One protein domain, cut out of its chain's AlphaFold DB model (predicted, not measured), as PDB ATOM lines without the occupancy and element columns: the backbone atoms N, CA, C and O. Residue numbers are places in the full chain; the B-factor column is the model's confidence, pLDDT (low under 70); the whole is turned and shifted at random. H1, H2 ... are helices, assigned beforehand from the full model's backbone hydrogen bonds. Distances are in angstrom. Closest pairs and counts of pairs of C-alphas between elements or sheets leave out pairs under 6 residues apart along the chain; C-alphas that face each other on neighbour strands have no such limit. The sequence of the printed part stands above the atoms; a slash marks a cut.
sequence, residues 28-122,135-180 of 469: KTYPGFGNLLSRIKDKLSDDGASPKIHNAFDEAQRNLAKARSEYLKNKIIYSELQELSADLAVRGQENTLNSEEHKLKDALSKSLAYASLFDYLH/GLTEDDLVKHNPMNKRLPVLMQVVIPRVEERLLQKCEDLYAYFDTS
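This is residues 28 to 122 and 135 to 180 of the 469 residues of an uncharacterized protein of Elysia chlorotica (UniProt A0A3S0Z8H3). What does the model look like? One long helix, H2, makes most of the length, with H1 beyond its first end; near its other end H3 folds back on it as a helical hairpin, H5 crosses it, and short H4 sits near H3. How is it built? The 141 printed residues have five named helices, H1 to H5 in chain order, and no named strand: all helix. It is extended, with a radius of gyration of the C-alphas of 26.8 A and spans of 91 by 58 by 22 A.

What does H1, residues 31 to 41, touch? It touches no helix. What does H2, residues 51 to 93, touch? Its residues 85 to 92 touch H3, residues 99 to 121, in a hairpin at a steep tilt of 38 degrees, opposite ways; the closest C-alphas, of Leu 88 and Lys 105, are 6.4 A apart. Its residues 77 to 84 touch H5, residues 151 to 177, about perpendicular at 74 degrees; the closest C-alphas, of Glu 80 and Val 162, are 6.5 A apart. Where is H4, residues 138 to 144? It is close to but not clearly touching H3, the closest C-alphas, of Phe 118 and Glu 138, being 7.2 A apart. Are the O i to N i+4 pairs within hydrogen-bond range? Every pair is in H1, H2 and H4, as are 17 of 19 in H3 and 21 of 23 in H5.

Where do the helices begin and end? C-alpha 31 of H1 is at (-53.467, 24.666, -3.802), and C-alpha 177 of H5 at (0.410, 6.989, -18.331). How long are they? H2 measures 61.7 A, H5 37.3 A and H3 34.0 A from first to last C-alpha.

Is the printed part cut? Residues 123 to 134 are not printed; C-alphas 122 and 135 are 10.9 A apart. Where is confidence low? Among the residues under 70 are 45 to 48 and 146 to 151.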
ATOM      1  N   LYS A  28     -51.696  26.531  -9.561       64.12
ATOM      2  CA  LYS A  28     -52.661  27.636  -9.396       64.12
ATOM      3  C   LYS A  28     -54.101  27.141  -9.243       64.12
ATOM      4  O   LYS A  28     -54.884  27.768  -8.539       64.12
ATOM      5  N   THR A  29     -54.432  26.017  -9.874       73.12
ATOM      6  CA  THR A  29     -55.803  25.483  -9.913       73.12
ATOM      7  C   THR A  29     -56.146  24.651  -8.666       73.12
ATOM      8  O   THR A  29     -57.294  24.645  -8.231       73.12
ATOM      9  N   TYR A  30     -55.156  24.002  -8.032       71.31
ATOM     10  CA  TYR A  30     -55.368  23.170  -6.837       71.31
ATOM     11  C   TYR A  30     -54.282  23.393  -5.761       71.31
ATOM     12  O   TYR A  30     -53.290  22.660  -5.708       71.31
ATOM     13  N   PRO A  31     -54.469  24.347  -4.828       74.06
ATOM     14  CA  PRO A  31     -53.467  24.666  -3.802       74.06
ATOM     15  C   PRO A  31     -53.245  23.523  -2.795       74.06
ATOM     16  O   PRO A  31     -52.138  23.333  -2.293       74.06
ATOM     17  N   GLY A  32     -54.272  22.702  -2.532       75.56
ATOM     18  CA  GLY A  32     -54.151  21.509  -1.683       75.56
ATOM     19  C   GLY A  32     -53.242  20.431  -2.282       75.56
ATOM     20  O   GLY A  32     -52.490  19.785  -1.555       75.56
ATOM     21  N   PHE A  33     -53.251  20.288  -3.610       73.75
ATOM     22  CA  PHE A  33     -52.355  19.383  -4.328       73.75
ATOM     23  C   PHE A  33     -50.915  19.913  -4.327       73.75
ATOM     24  O   PHE A  33     -49.988  19.147  -4.086       73.75
ATOM     25  N   GLY A  34     -50.727  21.231  -4.463       73.06
ATOM     26  CA  GLY A  34     -49.422  21.879  -4.282       73.06
ATOM     27  C   GLY A  34     -48.821  21.655  -2.887       73.06
ATOM     28  O   GLY A  34     -47.642  21.330  -2.775       73.06
ATOM     29  N   ASN A  35     -49.640  21.733  -1.831       77.25
ATOM     30  CA  ASN A  35     -49.213  21.463  -0.451       77.25
ATOM     31  C   ASN A  35     -48.917  19.977  -0.180       77.25
ATOM     32  O   ASN A  35     -48.080  19.644   0.661       77.25
ATOM     33  N   LEU A  36     -49.614  19.067  -0.861       77.19
ATOM     34  CA  LEU A  36     -49.319  17.639  -0.791       77.19
ATOM     35  C   LEU A  36     -48.010  17.328  -1.522       77.19
ATOM     36  O   LEU A  36     -47.169  16.617  -0.984       77.19
ATOM     37  N   LEU A  37     -47.811  17.900  -2.708       73.12
ATOM     38  CA  LEU A  37     -46.586  17.745  -3.484       73.12
ATOM     39  C   LEU A  37     -45.370  18.343  -2.778       73.12
ATOM     40  O   LEU A  37     -44.313  17.726  -2.822       73.12
ATOM     41  N   SER A  38     -45.499  19.479  -2.085       75.94
ATOM     42  CA  SER A  38     -44.407  20.019  -1.268       75.94
ATOM     43  C   SER A  38     -44.081  19.101  -0.090       75.94
ATOM     44  O   SER A  38     -42.925  18.744   0.091       75.94
ATOM     45  N   ARG A  39     -45.090  18.591   0.630       76.94
ATOM     46  CA  ARG A  39     -44.878  17.605   1.706       76.94
ATOM     47  C   ARG A  39     -44.286  16.283   1.216       76.94
ATOM     48  O   ARG A  39     -43.534  15.655   1.951       76.94
ATOM     49  N   ILE A  40     -44.641  15.840   0.013       75.00
ATOM     50  CA  ILE A  40     -44.073  14.644  -0.623       75.00
ATOM     51  C   ILE A  40     -42.629  14.936  -1.044       75.00
ATOM     52  O   ILE A  40     -41.742  14.162  -0.706       75.00
ATOM     53  N   LYS A  41     -42.360  16.085  -1.666       74.88
ATOM     54  CA  LYS A  41     -41.005  16.534  -2.013       74.88
ATOM     55  C   LYS A  41     -40.098  16.652  -0.784       74.88
ATOM     56  O   LYS A  41     -38.965  16.207  -0.834       74.88
ATOM     57  N   ASP A  42     -40.604  17.131   0.350       73.56
ATOM     58  CA  ASP A  42     -39.838  17.197   1.605       73.56
ATOM     59  C   ASP A  42     -39.491  15.806   2.176       73.56
ATOM     60  O   ASP A  42     -38.644  15.669   3.062       73.56
ATOM     61  N   LYS A  43     -40.175  14.752   1.713       72.31
ATOM     62  CA  LYS A  43     -39.974  13.360   2.140       72.31
ATOM     63  C   LYS A  43     -39.290  12.487   1.085       72.31
ATOM     64  O   LYS A  43     -38.930  11.357   1.427       72.31
ATOM     65  N   LEU A  44     -39.101  12.977  -0.142       72.00
ATOM     66  CA  LEU A  44     -38.461  12.264  -1.249       72.00
ATOM     67  C   LEU A  44     -37.199  13.014  -1.694       72.00
ATOM     68  O   LEU A  44     -37.245  14.202  -1.989       72.00
ATOM     69  N   SER A  45     -36.072  12.304  -1.763       67.19
ATOM     70  CA  SER A  45     -34.847  12.819  -2.396       67.19
ATOM     71  C   SER A  45     -35.008  12.879  -3.929       67.19
ATOM     72  O   SER A  45     -35.968  12.316  -4.454       67.19
ATOM     73  N   ASP A  46     -34.068  13.497  -4.656       66.25
ATOM     74  CA  ASP A  46     -34.100  13.678  -6.128       66.25
ATOM     75  C   ASP A  46     -34.308  12.367  -6.928       66.25
ATOM     76  O   ASP A  46     -34.777  12.397  -8.065       66.25
ATOM     77  N   ASP A  47     -34.032  11.208  -6.320       62.09
ATOM     78  CA  ASP A  47     -34.231   9.868  -6.899       62.09
ATOM     79  C   ASP A  47     -35.541   9.170  -6.454       62.09
ATOM     80  O   ASP A  47     -35.760   7.988  -6.725       62.09
ATOM     81  N   GLY A  48     -36.425   9.869  -5.740       66.69
ATOM     82  CA  GLY A  48     -37.726   9.362  -5.297       66.69
ATOM     83  C   GLY A  48     -37.697   8.418  -4.081       66.69
ATOM     84  O   GLY A  48     -38.727   7.860  -3.702       66.69
ATOM     85  N   ALA A  49     -36.536   8.236  -3.446       73.88
ATOM     86  CA  ALA A  49     -36.366   7.400  -2.257       73.88
ATOM     87  C   ALA A  49     -36.521   8.194  -0.947       73.88
ATOM     88  O   ALA A  49     -36.208   9.384  -0.872       73.88
ATOM     89  N   SER A  50     -36.953   7.505   0.119       80.94
ATOM     90  CA  SER A  50     -36.968   8.061   1.478       80.94
ATOM     91  C   SER A  50     -35.541   8.408   1.932       80.94
ATOM     92  O   SER A  50     -34.637   7.591   1.725       80.94
ATOM     93  N   PRO A  51     -35.314   9.537   2.633       79.75
ATOM     94  CA  PRO A  51     -33.981   9.940   3.093       79.75
ATOM     95  C   PRO A  51     -33.317   8.897   4.003       79.75
ATOM     96  O   PRO A  51     -32.101   8.756   4.000       79.75
ATOM     97  N   LYS A  52     -34.104   8.098   4.741       83.19
ATOM     98  CA  LYS A  52     -33.576   6.992   5.556       83.19
ATOM     99  C   LYS A  52     -32.955   5.885   4.702       83.19
ATOM    100  O   LYS A  52     -31.909   5.358   5.058       83.19
ATOM    101  N   ILE A  53     -33.598   5.547   3.583       84.44
ATOM    102  CA  ILE A  53     -33.117   4.521   2.650       84.44
ATOM    103  C   ILE A  53     -31.888   5.041   1.908       84.44
ATOM    104  O   ILE A  53     -30.934   4.293   1.742       84.44
ATOM    105  N   HIS A  54     -31.881   6.319   1.520       84.19
ATOM    106  CA  HIS A  54     -30.720   6.943   0.888       84.19
ATOM    107  C   HIS A  54     -29.501   6.951   1.821       84.19
ATOM    108  O   HIS A  54     -28.445   6.461   1.445       84.19
ATOM    109  N   ASN A  55     -29.671   7.360   3.083       87.50
ATOM    110  CA  ASN A  55     -28.583   7.339   4.063       87.50
ATOM    111  C   ASN A  55     -28.072   5.916   4.347       87.50
ATOM    112  O   ASN A  55     -26.863   5.706   4.430       87.50
ATOM    113  N   ALA A  56     -28.976   4.936   4.466       90.62
ATOM    114  CA  ALA A  56     -28.605   3.529   4.632       90.62
ATOM    115  C   ALA A  56     -27.889   2.975   3.388       90.62
ATOM    116  O   ALA A  56     -26.952   2.189   3.509       90.62
ATOM    117  N   PHE A  57     -28.296   3.407   2.192       88.62
ATOM    118  CA  PHE A  57     -27.642   3.059   0.935       88.62
ATOM    119  C   PHE A  57     -26.237   3.663   0.845       88.62
ATOM    120  O   PHE A  57     -25.293   2.942   0.535       88.62
ATOM    121  N   ASP A  58     -26.063   4.936   1.197       89.62
ATOM    122  CA  ASP A  58     -24.756   5.598   1.224       89.62
ATOM    123  C   ASP A  58     -23.825   4.986   2.274       89.62
ATOM    124  O   ASP A  58     -22.612   4.889   2.076       89.62
ATOM    125  N   GLU A  59     -24.364   4.573   3.421       94.00
ATOM    126  CA  GLU A  59     -23.619   3.829   4.435       94.00
ATOM    127  C   GLU A  59     -23.194   2.449   3.926       94.00
ATOM    128  O   GLU A  59     -22.011   2.107   4.002       94.00
ATOM    129  N   ALA A  60     -24.108   1.691   3.316       92.56
ATOM    130  CA  ALA A  60     -23.797   0.410   2.694       92.56
ATOM    131  C   ALA A  60     -22.764   0.560   1.565       92.56
ATOM    132  O   ALA A  60     -21.835  -0.241   1.467       92.56
ATOM    133  N   GLN A  61     -22.861   1.612   0.750       92.62
ATOM    134  CA  GLN A  61     -21.913   1.898  -0.324       92.62
ATOM    135  C   GLN A  61     -20.531   2.271   0.222       92.62
ATOM    136  O   GLN A  61     -19.519   1.816  -0.317       92.62
ATOM    137  N   ARG A  62     -20.462   3.047   1.311       92.19
ATOM    138  CA  ARG A  62     -19.201   3.335   2.013       92.19
ATOM    139  C   ARG A  62     -18.587   2.068   2.604       92.19
ATOM    140  O   ARG A  62     -17.386   1.864   2.449       92.19
ATOM    141  N   ASN A  63     -19.388   1.207   3.228       94.56
ATOM    142  CA  ASN A  63     -18.916  -0.059   3.796       94.56
ATOM    143  C   ASN A  63     -18.426  -1.017   2.704       94.56
ATOM    144  O   ASN A  63     -17.344  -1.583   2.828       94.56
ATOM    145  N   LEU A  64     -19.149  -1.111   1.586       93.19
ATOM    146  CA  LEU A  64     -18.724  -1.874   0.415       93.19
ATOM    147  C   LEU A  64     -17.424  -1.315  -0.165       93.19
ATOM    148  O   LEU A  64     -16.519  -2.082  -0.471       93.19
ATOM    149  N   ALA A  65     -17.287   0.008  -0.295       91.12
ATOM    150  CA  ALA A  65     -16.060   0.622  -0.798       91.12
ATOM    151  C   ALA A  65     -14.849   0.319   0.100       91.12
ATOM    152  O   ALA A  65     -13.780  -0.010  -0.419       91.12
ATOM    153  N   LYS A  66     -15.024   0.367   1.429       93.12
ATOM    154  CA  LYS A  66     -13.994  -0.024   2.405       93.12
ATOM    155  C   LYS A  66     -13.621  -1.499   2.259       93.12
ATOM    156  O   LYS A  66     -12.463  -1.785   1.964       93.12
ATOM    157  N   ALA A  67     -14.603  -2.399   2.324       93.25
ATOM    158  CA  ALA A  67     -14.393  -3.839   2.179       93.25
ATOM    159  C   ALA A  67     -13.747  -4.199   0.830       93.25
ATOM    160  O   ALA A  67     -12.835  -5.016   0.763       93.25
ATOM    161  N   ARG A  68     -14.149  -3.532  -0.259       93.69
ATOM    162  CA  ARG A  68     -13.527  -3.690  -1.580       93.69
ATOM    163  C   ARG A  68     -12.073  -3.232  -1.571       93.69
ATOM    164  O   ARG A  68     -11.241  -3.895  -2.179       93.69
ATOM    165  N   SER A  69     -11.762  -2.106  -0.931       90.62
ATOM    166  CA  SER A  69     -10.383  -1.620  -0.842       90.62
ATOM    167  C   SER A  69      -9.492  -2.573  -0.041       90.62
ATOM    168  O   SER A  69      -8.369  -2.839  -0.458       90.62
ATOM    169  N   GLU A  70     -10.007  -3.143   1.048       93.25
ATOM    170  CA  GLU A  70      -9.313  -4.146   1.863       93.25
ATOM    171  C   GLU A  70      -9.113  -5.447   1.084       93.25
ATOM    172  O   GLU A  70      -7.993  -5.947   0.996       93.25
ATOM    173  N   TYR A  71     -10.160  -5.937   0.417       93.50
ATOM    174  CA  TYR A  71     -10.075  -7.108  -0.450       93.50
ATOM    175  C   TYR A  71      -9.047  -6.919  -1.571       93.50
ATOM    176  O   TYR A  71      -8.243  -7.812  -1.819       93.50
ATOM    177  N   LEU A  72      -9.040  -5.762  -2.241       92.50
ATOM    178  CA  LEU A  72      -8.080  -5.483  -3.311       92.50
ATOM    179  C   LEU A  72      -6.644  -5.428  -2.785       92.50
ATOM    180  O   LEU A  72      -5.768  -6.002  -3.422       92.50
ATOM    181  N   LYS A  73      -6.402  -4.805  -1.625       90.00
ATOM    182  CA  LYS A  73      -5.077  -4.809  -0.980       90.00
ATOM    183  C   LYS A  73      -4.608  -6.236  -0.694       90.00
ATOM    184  O   LYS A  73      -3.519  -6.612  -1.115       90.00
ATOM    185  N   ASN A  74      -5.456  -7.045  -0.062       89.75
ATOM    186  CA  ASN A  74      -5.131  -8.433   0.272       89.75
ATOM    187  C   ASN A  74      -4.913  -9.283  -0.985       89.75
ATOM    188  O   ASN A  74      -3.990 -10.092  -1.038       89.75
ATOM    189  N   LYS A  75      -5.724  -9.066  -2.025       90.75
ATOM    190  CA  LYS A  75      -5.605  -9.767  -3.303       90.75
ATOM    191  C   LYS A  75      -4.314  -9.426  -4.038       90.75
ATOM    192  O   LYS A  75      -3.711 -10.340  -4.583       90.75
ATOM    193  N   ILE A  76      -3.905  -8.155  -4.051       90.19
ATOM    194  CA  ILE A  76      -2.636  -7.727  -4.657       90.19
ATOM    195  C   ILE A  76      -1.472  -8.425  -3.953       90.19
ATOM    196  O   ILE A  76      -0.640  -9.042  -4.605       90.19
ATOM    197  N   ILE A  77      -1.456  -8.411  -2.619       88.69
ATOM    198  CA  ILE A  77      -0.407  -9.087  -1.843       88.69
ATOM    199  C   ILE A  77      -0.394 -10.589  -2.152       88.69
ATOM    200  O   ILE A  77       0.663 -11.153  -2.422       88.69
ATOM    201  N   TYR A  78      -1.560 -11.237  -2.172       87.38
ATOM    202  CA  TYR A  78      -1.666 -12.656  -2.508       87.38
ATOM    203  C   TYR A  78      -1.177 -12.964  -3.933       87.38
ATOM    204  O   TYR A  78      -0.438 -13.929  -4.120       87.38
ATOM    205  N   SER A  79      -1.535 -12.144  -4.931       88.56
ATOM    206  CA  SER A  79      -1.067 -12.342  -6.308       88.56
ATOM    207  C   SER A  79       0.440 -12.157  -6.432       88.56
ATOM    208  O   SER A  79       1.078 -12.979  -7.078       88.56
ATOM    209  N   GLU A  80       1.030 -11.157  -5.772       87.50
ATOM    210  CA  GLU A  80       2.489 -10.984  -5.783       87.50
ATOM    211  C   GLU A  80       3.210 -12.149  -5.104       87.50
ATOM    212  O   GLU A  80       4.232 -12.615  -5.599       87.50
ATOM    213  N   LEU A  81       2.676 -12.662  -3.991       86.25
ATOM    214  CA  LEU A  81       3.236 -13.837  -3.320       86.25
ATOM    215  C   LEU A  81       3.151 -15.087  -4.203       86.25
ATOM    216  O   LEU A  81       4.096 -15.879  -4.246       86.25
ATOM    217  N   GLN A  82       2.042 -15.260  -4.924       86.88
ATOM    218  CA  GLN A  82       1.857 -16.369  -5.853       86.88
ATOM    219  C   GLN A  82       2.790 -16.257  -7.067       86.88
ATOM    220  O   GLN A  82       3.414 -17.249  -7.443       86.88
ATOM    221  N   GLU A  83       2.928 -15.068  -7.656       86.50
ATOM    222  CA  GLU A  83       3.869 -14.821  -8.751       86.50
ATOM    223  C   GLU A  83       5.321 -14.990  -8.295       86.50
ATOM    224  O   GLU A  83       6.101 -15.636  -8.983       86.50
ATOM    225  N   LEU A  84       5.688 -14.517  -7.101       85.19
ATOM    226  CA  LEU A  84       7.017 -14.731  -6.525       85.19
ATOM    227  C   LEU A  84       7.297 -16.218  -6.291       85.19
ATOM    228  O   LEU A  84       8.396 -16.695  -6.580       85.19
ATOM    229  N   SER A  85       6.301 -16.978  -5.829       83.31
ATOM    230  CA  SER A  85       6.402 -18.436  -5.738       83.31
ATOM    231  C   SER A  85       6.595 -19.089  -7.109       83.31
ATOM    232  O   SER A  85       7.347 -20.060  -7.212       83.31
ATOM    233  N   ALA A  86       5.907 -18.598  -8.144       85.06
ATOM    234  CA  ALA A  86       6.007 -19.112  -9.506       85.06
ATOM    235  C   ALA A  86       7.368 -18.778 -10.137       85.06
ATOM    236  O   ALA A  86       8.007 -19.664 -10.696       85.06
ATOM    237  N   ASP A  87       7.875 -17.562  -9.954       84.69
ATOM    238  CA  ASP A  87       9.177 -17.135 -10.473       84.69
ATOM    239  C   ASP A  87      10.327 -17.909  -9.816       84.69
ATOM    240  O   ASP A  87      11.248 -18.364 -10.494       84.69
ATOM    241  N   LEU A  88      10.253 -18.153  -8.501       79.62
ATOM    242  CA  LEU A  88      11.189 -19.048  -7.808       79.62
ATOM    243  C   LEU A  88      11.028 -20.509  -8.256       79.62
ATOM    244  O   LEU A  88      11.981 -21.293  -8.204       79.62
ATOM    245  N   ALA A  89       9.835 -20.913  -8.700       81.06
ATOM    246  CA  ALA A  89       9.629 -22.233  -9.279       81.06
ATOM    247  C   ALA A  89      10.311 -22.381 -10.641       81.06
ATOM    248  O   ALA A  89      11.037 -23.360 -10.815       81.06
ATOM    249  N   VAL A  90      10.145 -21.395 -11.526       82.62
ATOM    250  CA  VAL A  90      10.767 -21.327 -12.856       82.62
ATOM    251  C   VAL A  90      12.291 -21.250 -12.740       82.62
ATOM    252  O   VAL A  90      12.985 -22.116 -13.264       82.62
ATOM    253  N   ARG A  91      12.830 -20.328 -11.932       76.88
ATOM    254  CA  ARG A  91      14.287 -20.218 -11.701       76.88
ATOM    255  C   ARG A  91      14.896 -21.485 -11.095       76.88
ATOM    256  O   ARG A  91      16.040 -21.835 -11.373       76.88
ATOM    257  N   GLY A  92      14.118 -22.208 -10.288       73.12
ATOM    258  CA  GLY A  92      14.529 -23.495  -9.731       73.12
ATOM    259  C   GLY A  92      14.532 -24.652 -10.725       73.12
ATOM    260  O   GLY A  92      15.209 -25.639 -10.468       73.12
ATOM    261  N   GLN A  93      13.803 -24.550 -11.838       70.12
ATOM    262  CA  GLN A  93      13.903 -25.494 -12.957       70.12
ATOM    263  C   GLN A  93      15.096 -25.159 -13.867       70.12
ATOM    264  O   GLN A  93      15.665 -26.051 -14.487       70.12
ATOM    265  N   GLU A  94      15.510 -23.891 -13.891       71.62
ATOM    266  CA  GLU A  94      16.653 -23.380 -14.656       71.62
ATOM    267  C   GLU A  94      18.010 -23.532 -13.928       71.62
ATOM    268  O   GLU A  94      19.038 -23.118 -14.458       71.62
ATOM    269  N   ASN A  95      18.043 -24.151 -12.736       64.38
ATOM    270  CA  ASN A  95      19.238 -24.376 -11.896       64.38
ATOM    271  C   ASN A  95      20.037 -23.105 -11.518       64.38
ATOM    272  O   ASN A  95      21.230 -23.186 -11.224       64.38
ATOM    273  N   THR A  96      19.399 -21.932 -11.473       66.94
ATOM    274  CA  THR A  96      20.056 -20.644 -11.158       66.94
ATOM    275  C   THR A  96      19.964 -20.228  -9.682       66.94
ATOM    276  O   THR A  96      20.401 -19.137  -9.324       66.94
ATOM    277  N   LEU A  97      19.388 -21.068  -8.814       67.50
ATOM    278  CA  LEU A  97      19.041 -20.693  -7.438       67.50
ATOM    279  C   LEU A  97      20.160 -20.933  -6.417       67.50
ATOM    280  O   LEU A  97      20.813 -21.978  -6.391       67.50
ATOM    281  N   ASN A  98      20.272 -20.005  -5.466       74.69
ATOM    282  CA  ASN A  98      21.111 -20.173  -4.282       74.69
ATOM    283  C   ASN A  98      20.464 -21.121  -3.246       74.69
ATOM    284  O   ASN A  98      19.241 -21.244  -3.161       74.69
ATOM    285  N   SER A  99      21.275 -21.760  -2.386       72.50
ATOM    286  CA  SER A  99      20.793 -22.691  -1.337       72.50
ATOM    287  C   SER A  99      19.755 -22.060  -0.391       72.50
ATOM    288  O   SER A  99      18.814 -22.725   0.043       72.50
ATOM    289  N   GLU A 100      19.877 -20.759  -0.119       70.75
ATOM    290  CA  GLU A 100      18.918 -19.998   0.693       70.75
ATOM    291  C   GLU A 100      17.600 -19.714  -0.048       70.75
ATOM    292  O   GLU A 100      16.530 -19.721   0.559       70.75
ATOM    293  N   GLU A 101      17.637 -19.558  -1.372       74.12
ATOM    294  CA  GLU A 101      16.441 -19.329  -2.192       74.12
ATOM    295  C   GLU A 101      15.622 -20.613  -2.374       74.12
ATOM    296  O   GLU A 101      14.392 -20.566  -2.389       74.12
ATOM    297  N   HIS A 102      16.283 -21.774  -2.394       75.00
ATOM    298  CA  HIS A 102      15.615 -23.075  -2.312       75.00
ATOM    299  C   HIS A 102      14.885 -23.270  -0.977       75.00
ATOM    300  O   HIS A 102      13.717 -23.661  -0.963       75.00
ATOM    301  N   LYS A 103      15.531 -22.939   0.151       78.25
ATOM    302  CA  LYS A 103      14.890 -22.999   1.478       78.25
ATOM    303  C   LYS A 103      13.713 -22.027   1.582       78.25
ATOM    304  O   LYS A 103      12.706 -22.362   2.205       78.25
ATOM    305  N   LEU A 104      13.823 -20.852   0.960       75.69
ATOM    306  CA  LEU A 104      12.763 -19.846   0.915       75.69
ATOM    307  C   LEU A 104      11.569 -20.308   0.070       75.69
ATOM    308  O   LEU A 104      10.433 -20.201   0.526       75.69
ATOM    309  N   LYS A 105      11.808 -20.895  -1.109       80.19
ATOM    310  CA  LYS A 105      10.766 -21.496  -1.959       80.19
ATOM    311  C   LYS A 105      10.014 -22.617  -1.237       80.19
ATOM    312  O   LYS A 105       8.783 -22.664  -1.258       80.19
ATOM    313  N   ASP A 106      10.738 -23.504  -0.561       79.94
ATOM    314  CA  ASP A 106      10.138 -24.601   0.199       79.94
ATOM    315  C   ASP A 106       9.343 -24.095   1.407       79.94
ATOM    316  O   ASP A 106       8.294 -24.647   1.733       79.94
ATOM    317  N   ALA A 107       9.820 -23.044   2.078       80.06
ATOM    318  CA  ALA A 107       9.105 -22.425   3.188       80.06
ATOM    319  C   ALA A 107       7.829 -21.702   2.723       80.06
ATOM    320  O   ALA A 107       6.791 -21.840   3.369       80.06
ATOM    321  N   LEU A 108       7.891 -20.984   1.596       81.00
ATOM    322  CA  LEU A 108       6.780 -20.206   1.044       81.00
ATOM    323  C   LEU A 108       5.700 -21.100   0.420       81.00
ATOM    324  O   LEU A 108       4.515 -20.894   0.656       81.00
ATOM    325  N   SER A 109       6.084 -22.149  -0.311       81.94
ATOM    326  CA  SER A 109       5.116 -23.120  -0.846       81.94
ATOM    327  C   SER A 109       4.376 -23.869   0.265       81.94
ATOM    328  O   SER A 109       3.162 -24.048   0.185       81.94
ATOM    329  N   LYS A 110       5.079 -24.257   1.338       82.00
ATOM    330  CA  LYS A 110       4.472 -24.915   2.503       82.00
ATOM    331  C   LYS A 110       3.567 -23.971   3.290       82.00
ATOM    332  O   LYS A 110       2.524 -24.419   3.754       82.00
ATOM    333  N   SER A 111       3.920 -22.690   3.433       80.56
ATOM    334  CA  SER A 111       3.055 -21.712   4.107       80.56
ATOM    335  C   SER A 111       1.814 -21.361   3.284       80.56
ATOM    336  O   SER A 111       0.733 -21.263   3.857       80.56
ATOM    337  N   LEU A 112       1.931 -21.247   1.956       81.69
ATOM    338  CA  LEU A 112       0.799 -20.989   1.061       81.69
ATOM    339  C   LEU A 112      -0.137 -22.200   0.980       81.69
ATOM    340  O   LEU A 112      -1.350 -22.036   1.066       81.69
ATOM    341  N   ALA A 113       0.413 -23.416   0.899       81.81
ATOM    342  CA  ALA A 113      -0.377 -24.639   1.004       81.81
ATOM    343  C   ALA A 113      -1.133 -24.685   2.336       81.81
ATOM    344  O   ALA A 113      -2.319 -24.964   2.352       81.81
ATOM    345  N   TYR A 114      -0.485 -24.334   3.448       80.06
ATOM    346  CA  TYR A 114      -1.158 -24.279   4.744       80.06
ATOM    347  C   TYR A 114      -2.264 -23.222   4.810       80.06
ATOM    348  O   TYR A 114      -3.313 -23.460   5.397       80.06
ATOM    349  N   ALA A 115      -2.036 -22.058   4.199       76.69
ATOM    350  CA  ALA A 115      -3.024 -20.991   4.119       76.69
ATOM    351  C   ALA A 115      -4.248 -21.411   3.288       76.69
ATOM    352  O   ALA A 115      -5.373 -21.126   3.682       76.69
ATOM    353  N   SER A 116      -4.052 -22.148   2.191       79.00
ATOM    354  CA  SER A 116      -5.170 -22.621   1.370       79.00
ATOM    355  C   SER A 116      -6.017 -23.683   2.074       79.00
ATOM    356  O   SER A 116      -7.211 -23.766   1.800       79.00
ATOM    357  N   LEU A 117      -5.465 -24.439   3.036       78.38
ATOM    358  CA  LEU A 117      -6.260 -25.351   3.872       78.38
ATOM    359  C   LEU A 117      -7.364 -24.622   4.666       78.38
ATOM    360  O   LEU A 117      -8.399 -25.233   4.927       78.38
ATOM    361  N   PHE A 118      -7.192 -23.336   4.999       74.81
ATOM    362  CA  PHE A 118      -8.242 -22.534   5.644       74.81
ATOM    363  C   PHE A 118      -9.438 -22.267   4.724       74.81
ATOM    364  O   PHE A 118     -10.575 -22.291   5.189       74.81
ATOM    365  N   ASP A 119      -9.221 -22.123   3.417       74.50
ATOM    366  CA  ASP A 119     -10.318 -21.961   2.454       74.50
ATOM    367  C   ASP A 119     -11.129 -23.262   2.291       74.50
ATOM    368  O   ASP A 119     -12.335 -23.228   2.039       74.50
ATOM    369  N   TYR A 120     -10.489 -24.423   2.481       74.94
ATOM    370  CA  TYR A 120     -11.144 -25.737   2.414       74.94
ATOM    371  C   TYR A 120     -11.870 -26.138   3.707       74.94
ATOM    372  O   TYR A 120     -12.742 -27.007   3.664       74.94
ATOM    373  N   LEU A 121     -11.559 -25.504   4.844       71.12
ATOM    374  CA  LEU A 121     -12.237 -25.739   6.127       71.12
ATOM    375  C   LEU A 121     -13.713 -25.306   6.103       71.12
ATOM    376  O   LEU A 121     -14.539 -25.933   6.769       71.12
ATOM    377  N   HIS A 122     -14.042 -24.295   5.291       62.66
ATOM    378  CA  HIS A 122     -15.379 -23.695   5.169       62.66
ATOM    379  C   HIS A 122     -16.208 -24.222   3.986       62.66
ATOM    380  O   HIS A 122     -17.243 -23.648   3.636       62.66
ATOM    381  N   GLY A 135     -14.038 -31.784  11.455       66.56
ATOM    382  CA  GLY A 135     -14.117 -31.289  12.841       66.56
ATOM    383  C   GLY A 135     -12.849 -30.564  13.309       66.56
ATOM    384  O   GLY A 135     -12.651 -30.368  14.505       66.56
ATOM    385  N   LEU A 136     -11.985 -30.190  12.362       70.19
ATOM    386  CA  LEU A 136     -10.795 -29.388  12.602       70.19
ATOM    387  C   LEU A 136     -11.217 -27.936  12.817       70.19
ATOM    388  O   LEU A 136     -11.958 -27.376  12.009       70.19
ATOM    389  N   THR A 137     -10.762 -27.328  13.906       72.75
ATOM    390  CA  THR A 137     -10.976 -25.897  14.148       72.75
ATOM    391  C   THR A 137      -9.835 -25.075  13.550       72.75
ATOM    392  O   THR A 137      -8.720 -25.575  13.374       72.75
ATOM    393  N   GLU A 138     -10.093 -23.800  13.240       69.62
ATOM    394  CA  GLU A 138      -9.058 -22.868  12.755       69.62
ATOM    395  C   GLU A 138      -7.863 -22.802  13.728       69.62
ATOM    396  O   GLU A 138      -6.708 -22.737  13.301       69.62
ATOM    397  N   ASP A 139      -8.128 -22.943  15.029       74.19
ATOM    398  CA  ASP A 139      -7.120 -22.945  16.089       74.19
ATOM    399  C   ASP A 139      -6.193 -24.166  16.053       74.19
ATOM    400  O   ASP A 139      -5.015 -24.062  16.404       74.19
ATOM    401  N   ASP A 140      -6.689 -25.328  15.629       72.25
ATOM    402  CA  ASP A 140      -5.881 -26.547  15.543       72.25
ATOM    403  C   ASP A 140      -4.930 -26.491  14.344       72.25
ATOM    404  O   ASP A 140      -3.776 -26.918  14.440       72.25
ATOM    405  N   LEU A 141      -5.349 -25.850  13.249       71.19
ATOM    406  CA  LEU A 141      -4.452 -25.545  12.140       71.19
ATOM    407  C   LEU A 141      -3.373 -24.529  12.574       71.19
ATOM    408  O   LEU A 141      -2.173 -24.717  12.381       71.19
ATOM    409  N   VAL A 142      -3.737 -23.440  13.248       71.50
ATOM    410  CA  VAL A 142      -2.721 -22.446  13.648       71.50
ATOM    411  C   VAL A 142      -1.647 -23.055  14.570       71.50
ATOM    412  O   VAL A 142      -0.462 -22.714  14.449       71.50
ATOM    413  N   LYS A 143      -2.020 -24.014  15.429       74.56
ATOM    414  CA  LYS A 143      -1.090 -24.750  16.308       74.56
ATOM    415  C   LYS A 143      -0.193 -25.741  15.561       74.56
ATOM    416  O   LYS A 143       0.971 -25.898  15.929       74.56
ATOM    417  N   HIS A 144      -0.711 -26.408  14.530       67.94
ATOM    418  CA  HIS A 144       0.015 -27.434  13.775       67.94
ATOM    419  C   HIS A 144       0.824 -26.892  12.588       67.94
ATOM    420  O   HIS A 144       1.512 -27.669  11.924       67.94
ATOM    421  N   ASN A 145       0.814 -25.579  12.336       71.12
ATOM    422  CA  ASN A 145       1.597 -24.966  11.266       71.12
ATOM    423  C   ASN A 145       3.120 -25.069  11.541       71.12
ATOM    424  O   ASN A 145       3.645 -24.352  12.405       71.12
ATOM    425  N   PRO A 146       3.881 -25.879  10.774       66.56
ATOM    426  CA  PRO A 146       5.319 -26.067  10.990       66.56
ATOM    427  C   PRO A 146       6.142 -24.807  10.682       66.56
ATOM    428  O   PRO A 146       7.315 -24.723  11.051       66.56
ATOM    429  N   MET A 147       5.538 -23.819  10.015       61.66
ATOM    430  CA  MET A 147       6.198 -22.593   9.585       61.66
ATOM    431  C   MET A 147       5.911 -21.396  10.489       61.66
ATOM    432  O   MET A 147       6.563 -20.378  10.301       61.66
ATOM    433  N   ASN A 148       5.054 -21.494  11.514       65.50
ATOM    434  CA  ASN A 148       4.709 -20.349  12.379       65.50
ATOM    435  C   ASN A 148       5.951 -19.732  13.071       65.50
ATOM    436  O   ASN A 148       6.106 -18.518  13.156       65.50
ATOM    437  N   LYS A 149       6.937 -20.565  13.442       69.88
ATOM    438  CA  LYS A 149       8.227 -20.114  14.009       69.88
ATOM    439  C   LYS A 149       9.181 -19.485  12.981       69.88
ATOM    440  O   LYS A 149      10.063 -18.721  13.356       69.88
ATOM    441  N   ARG A 150       9.042 -19.830  11.696       66.19
ATOM    442  CA  ARG A 150       9.874 -19.327  10.581       66.19
ATOM    443  C   ARG A 150       9.198 -18.202   9.802       66.19
ATOM    444  O   ARG A 150       9.866 -17.521   9.034       66.19
ATOM    445  N   LEU A 151       7.905 -17.993  10.030       69.12
ATOM    446  CA  LEU A 151       7.089 -16.956   9.427       69.12
ATOM    447  C   LEU A 151       7.657 -15.547   9.654       69.12
ATOM    448  O   LEU A 151       7.780 -14.844   8.660       69.12
ATOM    449  N   PRO A 152       8.102 -15.130  10.860       74.50
ATOM    450  CA  PRO A 152       8.663 -13.786  11.034       74.50
ATOM    451  C   PRO A 152       9.974 -13.576  10.259       74.50
ATOM    452  O   PRO A 152      10.181 -12.516   9.676       74.50
ATOM    453  N   VAL A 153      10.832 -14.599  10.182       75.06
ATOM    454  CA  VAL A 153      12.086 -14.550   9.404       75.06
ATOM    455  C   VAL A 153      11.794 -14.534   7.901       75.06
ATOM    456  O   VAL A 153      12.409 -13.783   7.151       75.06
ATOM    457  N   LEU A 154      10.816 -15.327   7.458       73.62
ATOM    458  CA  LEU A 154      10.361 -15.345   6.071       73.62
ATOM    459  C   LEU A 154       9.732 -14.002   5.680       73.62
ATOM    460  O   LEU A 154      10.041 -13.479   4.617       73.62
ATOM    461  N   MET A 155       8.904 -13.417   6.546       77.12
ATOM    462  CA  MET A 155       8.300 -12.102   6.332       77.12
ATOM    463  C   MET A 155       9.368 -11.020   6.169       77.12
ATOM    464  O   MET A 155       9.260 -10.216   5.252       77.12
ATOM    465  N   GLN A 156      10.439 -11.042   6.966       81.81
ATOM    466  CA  GLN A 156      11.527 -10.066   6.851       81.81
ATOM    467  C   GLN A 156      12.239 -10.100   5.485       81.81
ATOM    468  O   GLN A 156      12.725  -9.071   5.030       81.81
ATOM    469  N   VAL A 157      12.284 -11.257   4.817       80.81
ATOM    470  CA  VAL A 157      12.915 -11.412   3.492       80.81
ATOM    471  C   VAL A 157      11.914 -11.217   2.349       80.81
ATOM    472  O   VAL A 157      12.261 -10.689   1.295       80.81
ATOM    473  N   VAL A 158      10.665 -11.645   2.538       82.06
ATOM    474  CA  VAL A 158       9.624 -11.606   1.503       82.06
ATOM    475  C   VAL A 158       9.032 -10.207   1.349       82.06
ATOM    476  O   VAL A 158       8.803  -9.792   0.220       82.06
ATOM    477  N   ILE A 159       8.830  -9.466   2.445       85.25
ATOM    478  CA  ILE A 159       8.286  -8.098   2.410       85.25
ATOM    479  C   ILE A 159       9.100  -7.175   1.482       85.25
ATOM    480  O   ILE A 159       8.504  -6.675   0.532       85.25
ATOM    481  N   PRO A 160      10.431  -7.009   1.640       86.62
ATOM    482  CA  PRO A 160      11.195  -6.102   0.777       86.62
ATOM    483  C   PRO A 160      11.203  -6.542  -0.696       86.62
ATOM    484  O   PRO A 160      11.130  -5.702  -1.585       86.62
ATOM    485  N   ARG A 161      11.210  -7.855  -0.983       81.06
ATOM    486  CA  ARG A 161      11.128  -8.360  -2.370       81.06
ATOM    487  C   ARG A 161       9.760  -8.114  -3.013       81.06
ATOM    488  O   ARG A 161       9.674  -7.919  -4.223       81.06
ATOM    489  N   VAL A 162       8.685  -8.169  -2.230       86.06
ATOM    490  CA  VAL A 162       7.334  -7.841  -2.707       86.06
ATOM    491  C   VAL A 162       7.200  -6.332  -2.915       86.06
ATOM    492  O   VAL A 162       6.626  -5.917  -3.916       86.06
ATOM    493  N   GLU A 163       7.765  -5.516  -2.024       86.12
ATOM    494  CA  GLU A 163       7.795  -4.055  -2.162       86.12
ATOM    495  C   GLU A 163       8.542  -3.616  -3.426       86.12
ATOM    496  O   GLU A 163       7.992  -2.841  -4.204       86.12
ATOM    497  N   GLU A 164       9.729  -4.168  -3.694       86.19
ATOM    498  CA  GLU A 164      10.514  -3.883  -4.905       86.19
ATOM    499  C   GLU A 164       9.734  -4.214  -6.191       86.19
ATOM    500  O   GLU A 164       9.635  -3.389  -7.099       86.19
ATOM    501  N   ARG A 165       9.080  -5.383  -6.254       85.00
ATOM    502  CA  ARG A 165       8.243  -5.767  -7.409       85.00
ATOM    503  C   ARG A 165       7.023  -4.875  -7.585       85.00
ATOM    504  O   ARG A 165       6.652  -4.548  -8.711       85.00
ATOM    505  N   LEU A 166       6.367  -4.514  -6.484       86.50
ATOM    506  CA  LEU A 166       5.221  -3.611  -6.522       86.50
ATOM    507  C   LEU A 166       5.639  -2.216  -6.979       86.50
ATOM    508  O   LEU A 166       4.900  -1.599  -7.742       86.50
ATOM    509  N   LEU A 167       6.817  -1.742  -6.566       86.00
ATOM    510  CA  LEU A 167       7.390  -0.486  -7.042       86.00
ATOM    511  C   LEU A 167       7.684  -0.553  -8.540       86.00
ATOM    512  O   LEU A 167       7.204   0.313  -9.265       86.00
ATOM    513  N   GLN A 168       8.325  -1.619  -9.026       85.62
ATOM    514  CA  GLN A 168       8.575  -1.812 -10.458       85.62
ATOM    515  C   GLN A 168       7.273  -1.823 -11.281       85.62
ATOM    516  O   GLN A 168       7.163  -1.147 -12.299       85.62
ATOM    517  N   LYS A 169       6.224  -2.511 -10.810       86.69
ATOM    518  CA  LYS A 169       4.903  -2.477 -11.468       86.69
ATOM    519  C   LYS A 169       4.277  -1.080 -11.445       86.69
ATOM    520  O   LYS A 169       3.602  -0.694 -12.399       86.69
ATOM    521  N   CYS A 170       4.467  -0.319 -10.367       84.12
ATOM    522  CA  CYS A 170       4.032   1.077 -10.308       84.12
ATOM    523  C   CYS A 170       4.805   1.954 -11.303       84.12
ATOM    524  O   CYS A 170       4.187   2.816 -11.921       84.12
ATOM    525  N   GLU A 171       6.107   1.719 -11.490       82.25
ATOM    526  CA  GLU A 171       6.929   2.392 -12.503       82.25
ATOM    527  C   GLU A 171       6.454   2.079 -13.920       82.25
ATOM    528  O   GLU A 171       6.235   3.002 -14.701       82.25
ATOM    529  N   ASP A 172       6.216   0.804 -14.237       84.12
ATOM    530  CA  ASP A 172       5.720   0.376 -15.549       84.12
ATOM    531  C   ASP A 172       4.353   1.004 -15.866       84.12
ATOM    532  O   ASP A 172       4.107   1.503 -16.970       84.12
ATOM    533  N   LEU A 173       3.449   1.018 -14.879       84.44
ATOM    534  CA  LEU A 173       2.148   1.673 -15.009       84.44
ATOM    535  C   LEU A 173       2.308   3.176 -15.198       84.44
ATOM    536  O   LEU A 173       1.654   3.754 -16.064       84.44
ATOM    537  N   TYR A 174       3.177   3.810 -14.416       80.31
ATOM    538  CA  TYR A 174       3.455   5.229 -14.551       80.31
ATOM    539  C   TYR A 174       4.002   5.546 -15.948       80.31
ATOM    540  O   TYR A 174       3.449   6.414 -16.615       80.31
ATOM    541  N   ALA A 175       4.970   4.780 -16.458       81.75
ATOM    542  CA  ALA A 175       5.517   4.933 -17.808       81.75
ATOM    543  C   ALA A 175       4.445   4.823 -18.909       81.75
ATOM    544  O   ALA A 175       4.500   5.547 -19.905       81.75
ATOM    545  N   TYR A 176       3.432   3.968 -18.729       81.88
ATOM    546  CA  TYR A 176       2.288   3.890 -19.642       81.88
ATOM    547  C   TYR A 176       1.434   5.172 -19.635       81.88
ATOM    548  O   TYR A 176       0.986   5.632 -20.690       81.88
ATOM    549  N   PHE A 177       1.202   5.762 -18.460       73.38
ATOM    550  CA  PHE A 177       0.410   6.989 -18.331       73.38
ATOM    551  C   PHE A 177       1.192   8.258 -18.713       73.38
ATOM    552  O   PHE A 177       0.593   9.172 -19.275       73.38
ATOM    553  N   ASP A 178       2.508   8.284 -18.498       71.94
ATOM    554  CA  ASP A 178       3.402   9.435 -18.706       71.94
ATOM    555  C   ASP A 178       4.058   9.482 -20.095       71.94
ATOM    556  O   ASP A 178       5.101  10.102 -20.300       71.94
ATOM    557  N   THR A 179       3.414   8.901 -21.108       62.28
ATOM    558  CA  THR A 179       3.892   8.893 -22.507       62.28
ATOM    559  C   THR A 179       4.109  10.285 -23.132       62.28
ATOM    560  O   THR A 179       4.625  10.381 -24.244       62.28
ATOM    561  N   SER A 180       3.776  11.375 -22.429       58.00
ATOM    562  CA  SER A 180       4.122  12.753 -22.800       58.00
ATOM    563  C   SER A 180       5.467  13.266 -22.260       58.00
ATOM    564  O   SER A 180       5.945  14.267 -22.789       58.00
TER     565      SER A 180